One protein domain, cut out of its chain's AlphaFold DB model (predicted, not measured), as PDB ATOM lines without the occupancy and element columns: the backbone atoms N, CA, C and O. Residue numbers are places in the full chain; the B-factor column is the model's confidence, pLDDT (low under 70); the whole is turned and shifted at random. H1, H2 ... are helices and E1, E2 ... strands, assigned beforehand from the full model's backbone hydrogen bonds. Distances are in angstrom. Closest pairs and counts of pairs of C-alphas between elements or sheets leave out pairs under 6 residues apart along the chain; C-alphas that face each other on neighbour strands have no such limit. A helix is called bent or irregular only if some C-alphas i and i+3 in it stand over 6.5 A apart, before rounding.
ATOM      1  N   HIS A  83     206.649 160.021 156.794       88.62
ATOM      2  CA  HIS A  83     208.034 160.252 157.190       88.62
ATOM      3  C   HIS A  83     208.113 161.315 158.293       88.62
ATOM      4  O   HIS A  83     207.227 162.158 158.426       88.62
ATOM      5  N   MET A  84     209.175 161.240 159.091       91.62
ATOM      6  CA  MET A  84     209.527 162.262 160.072       91.62
ATOM      7  C   MET A  84     210.623 163.159 159.503       91.62
ATOM      8  O   MET A  84     211.507 162.677 158.789       91.62
ATOM      9  N   ASP A  85     210.577 164.433 159.860       90.19
ATOM     10  CA  ASP A  85     211.623 165.415 159.588       90.19
ATOM     11  C   ASP A  85     212.250 165.928 160.895       90.19
ATOM     12  O   ASP A  85     212.000 165.387 161.975       90.19
ATOM     13  N   GLU A  86     213.108 166.941 160.794       86.56
ATOM     14  CA  GLU A  86     213.795 167.554 161.927       86.56
ATOM     15  C   GLU A  86     212.839 168.153 162.979       86.56
ATOM     16  O   GLU A  86     213.214 168.237 164.149       86.56
ATOM     17  N   GLU A  87     211.623 168.558 162.594       89.44
ATOM     18  CA  GLU A  87     210.630 169.178 163.482       89.44
ATOM     19  C   GLU A  87     209.662 168.150 164.083       89.44
ATOM     20  O   GLU A  87     209.150 168.353 165.186       89.44
ATOM     21  N   THR A  88     209.431 167.030 163.392       91.62
ATOM     22  CA  THR A  88     208.491 165.980 163.815       91.62
ATOM     23  C   THR A  88     209.172 164.695 164.291       91.62
ATOM     24  O   THR A  88     208.517 163.649 164.358       91.62
ATOM     25  N   PHE A  89     210.486 164.715 164.530       91.44
ATOM     26  CA  PHE A  89     211.233 163.514 164.897       91.44
ATOM     27  C   PHE A  89     210.791 162.961 166.256       91.44
ATOM     28  O   PHE A  89     210.836 163.658 167.270       91.44
ATOM     29  N   ASP A  90     210.418 161.683 166.277       91.88
ATOM     30  CA  ASP A  90     209.911 160.989 167.456       91.88
ATOM     31  C   ASP A  90     210.654 159.659 167.654       91.88
ATOM     32  O   ASP A  90     210.684 158.782 166.781       91.88
ATOM     33  N   VAL A  91     211.280 159.517 168.823       89.38
ATOM     34  CA  VAL A  91     212.094 158.350 169.186       89.38
ATOM     35  C   VAL A  91     211.222 157.117 169.447       89.38
ATOM     36  O   VAL A  91     211.665 156.002 169.183       89.38
ATOM     37  N   GLU A  92     209.979 157.288 169.902       90.38
ATOM     38  CA  GLU A  92     209.059 156.165 170.117       90.38
ATOM     39  C   GLU A  92     208.580 155.598 168.779       90.38
ATOM     40  O   GLU A  92     208.551 154.391 168.582       90.38
ATOM     41  N   ARG A  93     208.308 156.456 167.793       87.25
ATOM     42  CA  ARG A  93     207.954 156.003 166.434       87.25
ATOM     43  C   ARG A  93     209.129 155.381 165.685       87.25
ATOM     44  O   ARG A  93     208.943 154.593 164.763       87.25
ATOM     45  N   THR A  94     210.342 155.766 166.057       86.25
ATOM     46  CA  THR A  94     211.576 155.306 165.425       86.25
ATOM     47  C   THR A  94     211.818 153.808 165.627       86.25
ATOM     48  O   THR A  94     212.316 153.154 164.709       86.25
ATOM     49  N   VAL A  95     211.476 153.255 166.797       83.50
ATOM     50  CA  VAL A  95     211.719 151.829 167.088       83.50
ATOM     51  C   VAL A  95     210.843 150.895 166.250       83.50
ATOM     52  O   VAL A  95     211.256 149.773 165.975       83.50
ATOM     53  N   ASP A  96     209.705 151.398 165.766       80.88
ATOM     54  CA  ASP A  96     208.732 150.666 164.948       80.88
ATOM     55  C   ASP A  96     208.780 151.085 163.465       80.88
ATOM     56  O   ASP A  96     207.808 150.941 162.717       80.88
ATOM     57  N   CYS A  97     209.902 151.651 163.012       84.06
ATOM     58  CA  CYS A  97     210.022 152.102 161.633       84.06
ATOM     59  C   CYS A  97     210.013 150.912 160.660       84.06
ATOM     60  O   CYS A  97     210.922 150.086 160.641       84.06
ATOM     61  N   CYS A  98     208.998 150.862 159.800       79.94
ATOM     62  CA  CYS A  98     208.832 149.825 158.783       79.94
ATOM     63  C   CYS A  98     209.623 150.076 157.487       79.94
ATOM     64  O   CYS A  98     209.493 149.306 156.539       79.94
ATOM     65  N   ASP A  99     210.436 151.136 157.440       86.62
ATOM     66  CA  ASP A  99     211.258 151.508 156.288       86.62
ATOM     67  C   ASP A  99     212.716 151.696 156.725       86.62
ATOM     68  O   ASP A  99     213.016 152.493 157.619       86.62
ATOM     69  N   SER A 100     213.637 150.940 156.131       87.19
ATOM     70  CA  SER A 100     215.053 150.930 156.512       87.19
ATOM     71  C   SER A 100     215.968 150.934 155.294       87.19
ATOM     72  O   SER A 100     215.776 150.174 154.347       87.19
ATOM     73  N   ASN A 101     217.022 151.744 155.359       86.88
ATOM     74  CA  ASN A 101     218.138 151.666 154.429       86.88
ATOM     75  C   ASN A 101     218.970 150.427 154.759       86.88
ATOM     76  O   ASN A 101     219.480 150.304 155.875       86.88
ATOM     77  N   CYS A 102     219.119 149.534 153.785       87.75
ATOM     78  CA  CYS A 102     219.929 148.325 153.903       87.75
ATOM     79  C   CYS A 102     221.309 148.545 153.279       87.75
ATOM     80  O   CYS A 102     221.416 148.994 152.136       87.75
ATOM     81  N   TYR A 103     222.362 148.187 154.008       83.69
ATOM     82  CA  TYR A 103     223.742 148.277 153.542       83.69
ATOM     83  C   TYR A 103     224.264 146.912 153.076       83.69
ATOM     84  O   TYR A 103     223.714 145.859 153.400       83.69
ATOM     85  N   ALA A 104     225.343 146.928 152.289       85.50
ATOM     86  CA  ALA A 104     225.924 145.720 151.691       85.50
ATOM     87  C   ALA A 104     226.470 144.716 152.724       85.50
ATOM     88  O   ALA A 104     226.611 143.537 152.416       85.50
ATOM     89  N   ASP A 105     226.771 145.172 153.940       87.06
ATOM     90  CA  ASP A 105     227.201 144.338 155.065       87.06
ATOM     91  C   ASP A 105     226.029 143.699 155.835       87.06
ATOM     92  O   ASP A 105     226.245 143.009 156.829       87.06
ATOM     93  N   GLY A 106     224.792 143.914 155.376       83.38
ATOM     94  CA  GLY A 106     223.572 143.408 156.002       83.38
ATOM     95  C   GLY A 106     223.078 144.249 157.179       83.38
ATOM     96  O   GLY A 106     222.031 143.932 157.744       83.38
ATOM     97  N   SER A 107     223.785 145.321 157.553       86.19
ATOM     98  CA  SER A 107     223.278 146.273 158.539       86.19
ATOM     99  C   SER A 107     222.124 147.097 157.964       86.19
ATOM    100  O   SER A 107     221.999 147.288 156.749       86.19
ATOM    101  N   THR A 108     221.249 147.579 158.847       87.88
ATOM    102  CA  THR A 108     220.099 148.405 158.469       87.88
ATOM    103  C   THR A 108     219.987 149.626 159.375       87.88
ATOM    104  O   THR A 108     220.337 149.577 160.555       87.88
ATOM    105  N   ILE A 109     219.522 150.743 158.813       89.00
ATOM    106  CA  ILE A 109     219.221 151.974 159.555       89.00
ATOM    107  C   ILE A 109     217.819 152.439 159.150       89.00
ATOM    108  O   ILE A 109     217.594 152.639 157.954       89.00
ATOM    109  N   PRO A 110     216.894 152.681 160.101       90.81
ATOM    110  CA  PRO A 110     215.588 153.257 159.796       90.81
ATOM    111  C   PRO A 110     215.692 154.530 158.951       90.81
ATOM    112  O   PRO A 110     216.516 155.405 159.238       90.81
ATOM    113  N   VAL A 111     214.856 154.669 157.922       90.69
ATOM    114  CA  VAL A 111     214.988 155.749 156.927       90.69
ATOM    115  C   VAL A 111     214.857 157.130 157.560       90.69
ATOM    116  O   VAL A 111     215.639 158.027 157.244       90.69
ATOM    117  N   CYS A 112     213.920 157.316 158.489       91.88
ATOM    118  CA  CYS A 112     213.761 158.605 159.167       91.88
ATOM    119  C   CYS A 112     214.968 158.930 160.060       91.88
ATOM    120  O   CYS A 112     215.435 160.067 160.061       91.88
ATOM    121  N   ASN A 113     215.544 157.930 160.736       91.75
ATOM    122  CA  ASN A 113     216.780 158.110 161.502       91.75
ATOM    123  C   ASN A 113     217.894 158.540 160.574       91.75
ATOM    124  O   ASN A 113     218.582 159.517 160.851       91.75
ATOM    125  N   TYR A 114     218.059 157.819 159.467       90.50
ATOM    126  CA  TYR A 114     219.064 158.134 158.476       90.50
ATOM    127  C   TYR A 114     218.919 159.578 157.990       90.50
ATOM    128  O   TYR A 114     219.870 160.349 158.080       90.50
ATOM    129  N   ASN A 115     217.724 159.965 157.548       89.38
ATOM    130  CA  ASN A 115     217.462 161.276 156.965       89.38
ATOM    131  C   ASN A 115     217.720 162.423 157.942       89.38
ATOM    132  O   ASN A 115     218.382 163.385 157.561       89.38
ATOM    133  N   VAL A 116     217.234 162.297 159.177       89.25
ATOM    134  CA  VAL A 116     217.283 163.369 160.180       89.25
ATOM    135  C   VAL A 116     218.622 163.389 160.922       89.25
ATOM    136  O   VAL A 116     219.158 164.451 161.227       89.25
ATOM    137  N   LEU A 117     219.197 162.220 161.222       88.00
ATOM    138  CA  LEU A 117     220.353 162.113 162.115       88.00
ATOM    139  C   LEU A 117     221.667 161.824 161.392       88.00
ATOM    140  O   LEU A 117     222.705 162.291 161.859       88.00
ATOM    141  N   TYR A 118     221.684 161.044 160.311       87.38
ATOM    142  CA  TYR A 118     222.938 160.513 159.746       87.38
ATOM    143  C   TYR A 118     223.311 161.116 158.392       87.38
ATOM    144  O   TYR A 118     224.497 161.288 158.124       87.38
ATOM    145  N   ARG A 119     222.332 161.490 157.564       87.88
ATOM    146  CA  ARG A 119     222.530 161.911 156.171       87.88
ATOM    147  C   ARG A 119     223.535 163.048 156.044       87.88
ATOM    148  O   ARG A 119     224.452 162.966 155.236       87.88
ATOM    149  N   ASP A 120     223.406 164.083 156.867       87.56
ATOM    150  CA  ASP A 120     224.288 165.259 156.844       87.56
ATOM    151  C   ASP A 120     225.734 164.952 157.310       87.56
ATOM    152  O   ASP A 120     226.626 165.793 157.198       87.56
ATOM    153  N   LYS A 121     225.986 163.739 157.818       85.94
ATOM    154  CA  LYS A 121     227.288 163.245 158.297       85.94
ATOM    155  C   LYS A 121     227.950 162.284 157.314       85.94
ATOM    156  O   LYS A 121     229.075 161.850 157.556       85.94
ATOM    157  N   GLU A 122     227.288 161.951 156.208       85.25
ATOM    158  CA  GLU A 122     227.870 161.104 155.174       85.25
ATOM    159  C   GLU A 122     228.621 161.927 154.125       85.25
ATOM    160  O   GLU A 122     228.091 162.891 153.563       85.25
ATOM    161  N   ALA A 123     229.847 161.493 153.814       84.69
ATOM    162  CA  ALA A 123     230.688 162.059 152.754       84.69
ATOM    163  C   ALA A 123     230.075 161.899 151.357       84.69
ATOM    164  O   ALA A 123     230.329 162.699 150.462       84.69
ATOM    165  N   ASN A 124     229.234 160.883 151.184       81.62
ATOM    166  CA  ASN A 124     228.555 160.565 149.931       81.62
ATOM    167  C   ASN A 124     227.514 161.641 149.572       81.62
ATOM    168  O   ASN A 124     227.218 161.851 148.399       81.62
ATOM    169  N   PHE A 125     226.950 162.299 150.591       78.62
ATOM    170  CA  PHE A 125     225.864 163.271 150.460       78.62
ATOM    171  C   PHE A 125     226.302 164.716 150.706       78.62
ATOM    172  O   PHE A 125     225.623 165.641 150.262       78.62
ATOM    173  N   ASN A 126     227.422 164.932 151.403       81.25
ATOM    174  CA  ASN A 126     227.865 166.262 151.807       81.25
ATOM    175  C   ASN A 126     229.316 166.487 151.419       81.25
ATOM    176  O   ASN A 126     230.187 165.672 151.710       81.25
ATOM    177  N   VAL A 127     229.572 167.657 150.833       84.12
ATOM    178  CA  VAL A 127     230.929 168.117 150.510       84.12
ATOM    179  C   VAL A 127     231.760 168.252 151.786       84.12
ATOM    180  O   VAL A 127     232.934 167.900 151.812       84.12
ATOM    181  N   GLU A 128     231.126 168.729 152.857       87.25
ATOM    182  CA  GLU A 128     231.699 168.801 154.196       87.25
ATOM    183  C   GLU A 128     230.724 168.146 155.182       87.25
ATOM    184  O   GLU A 128     229.740 168.778 155.584       87.25
ATOM    185  N   PRO A 129     230.962 166.874 155.547       86.75
ATOM    186  CA  PRO A 129     230.126 166.164 156.505       86.75
ATOM    187  C   PRO A 129     230.102 166.828 157.879       86.75
ATOM    188  O   PRO A 129     231.140 167.223 158.421       86.75
ATOM    189  N   ALA A 130     228.914 166.903 158.474       84.44
ATOM    190  CA  ALA A 130     228.738 167.412 159.823       84.44
ATOM    191  C   ALA A 130     229.421 166.505 160.858       84.44
ATOM    192  O   ALA A 130     229.434 165.276 160.749       84.44
ATOM    193  N   ARG A 131     229.960 167.116 161.919       84.69
ATOM    194  CA  ARG A 131     230.475 166.369 163.072       84.69
ATOM    195  C   ARG A 131     229.325 166.011 164.005       84.69
ATOM    196  O   ARG A 131     228.410 166.799 164.223       84.69
ATOM    197  N   TRP A 132     229.395 164.835 164.623       80.38
ATOM    198  CA  TRP A 132     228.463 164.474 165.690       80.38
ATOM    199  C   TRP A 132     228.465 165.538 166.799       80.38
ATOM    200  O   TRP A 132     229.523 165.933 167.283       80.38
ATOM    201  N   GLY A 133     227.275 166.021 167.171       73.56
ATOM    202  CA  GLY A 133     227.093 167.062 168.188       73.56
ATOM    203  C   GLY A 133     227.244 168.510 167.695       73.56
ATOM    204  O   GLY A 133     227.050 169.427 168.495       73.56
ATOM    205  N   SER A 134     227.550 168.756 166.412       71.81
ATOM    206  CA  SER A 134     227.511 170.120 165.867       71.81
ATOM    207  C   SER A 134     226.067 170.598 165.708       71.81
ATOM    208  O   SER A 134     225.235 169.909 165.129       71.81
ATOM    209  N   ARG A 135     225.765 171.805 166.204       63.44
ATOM    210  CA  ARG A 135     224.458 172.464 165.991       63.44
ATOM    211  C   ARG A 135     224.360 173.213 164.658       63.44
ATOM    212  O   ARG A 135     223.300 173.720 164.321       63.44
ATOM    213  N   GLN A 136     225.467 173.318 163.927       63.19
ATOM    214  CA  GLN A 136     225.469 173.765 162.537       63.19
ATOM    215  C   GLN A 136     225.296 172.511 161.671       63.19
ATOM    216  O   GLN A 136     226.079 171.570 161.821       63.19
ATOM    217  N   GLY A 137     224.235 172.468 160.857       59.88
ATOM    218  CA  GLY A 137     223.966 171.372 159.916       59.88
ATOM    219  C   GLY A 137     225.066 171.221 158.856       59.88
ATOM    220  O   GLY A 137     225.943 172.081 158.735       59.88
ATOM    221  N   GLY A 138     225.042 170.116 158.103       61.34
ATOM    222  CA  GLY A 138     226.034 169.847 157.056       61.34
ATOM    223  C   GLY A 138     225.919 170.830 155.887       61.34
ATOM    224  O   GLY A 138     224.840 171.349 155.594       61.34
TER     225      GLY A 138
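Overview. This is residues 83 to 138 of the 148 residues of an uncharacterized protein of Deltaproteobacteria bacterium (UniProt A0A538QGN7). There is little regular structure: a short helix, H1, and a hairpin, E1 and E2, sit near one end of a longer helix, H2, with unnamed loop, residues 122 to 138, beyond its other end. Named elements, ordered H1, E1, E2, H2, hold 22 of 56 printed residues; the class is mixed. The whole is flat, 30 by 30 by 16 A, and only just compact, close to loose, with radius of gyration of the C-alphas 11.9 A.

Arrangement. Start at H1, residues 91 to 95, close but not clearly touching H2, residues 111 to 121; the closest C-alphas, Thr 94 and Asn 113, are 7.1 A apart. E1, residues 100 to 102, and E2, residues 108 to 110, form an antiparallel hairpin; N 101 and O 109 are within hydrogen-bond range, 2.8 A. H1 has 0 of 1 O i to N i+4 and 1 of 2 O i to N i+3 pairs within range; H2 has 4 of 7 O i to N i+4.

Along the chain. Find C-alpha 91, beginning H1, at (212.094, 158.350, 169.186); H2 ends at C-alpha 121, (227.288, 163.245, 158.297). H2, 14.5 A long, is irregular: C-alphas 117 and 120 are 7.3 A apart.

Size, cuts and confidence. The printed part has no cut and no long link; residues 135 to 138 have pLDDT under 70.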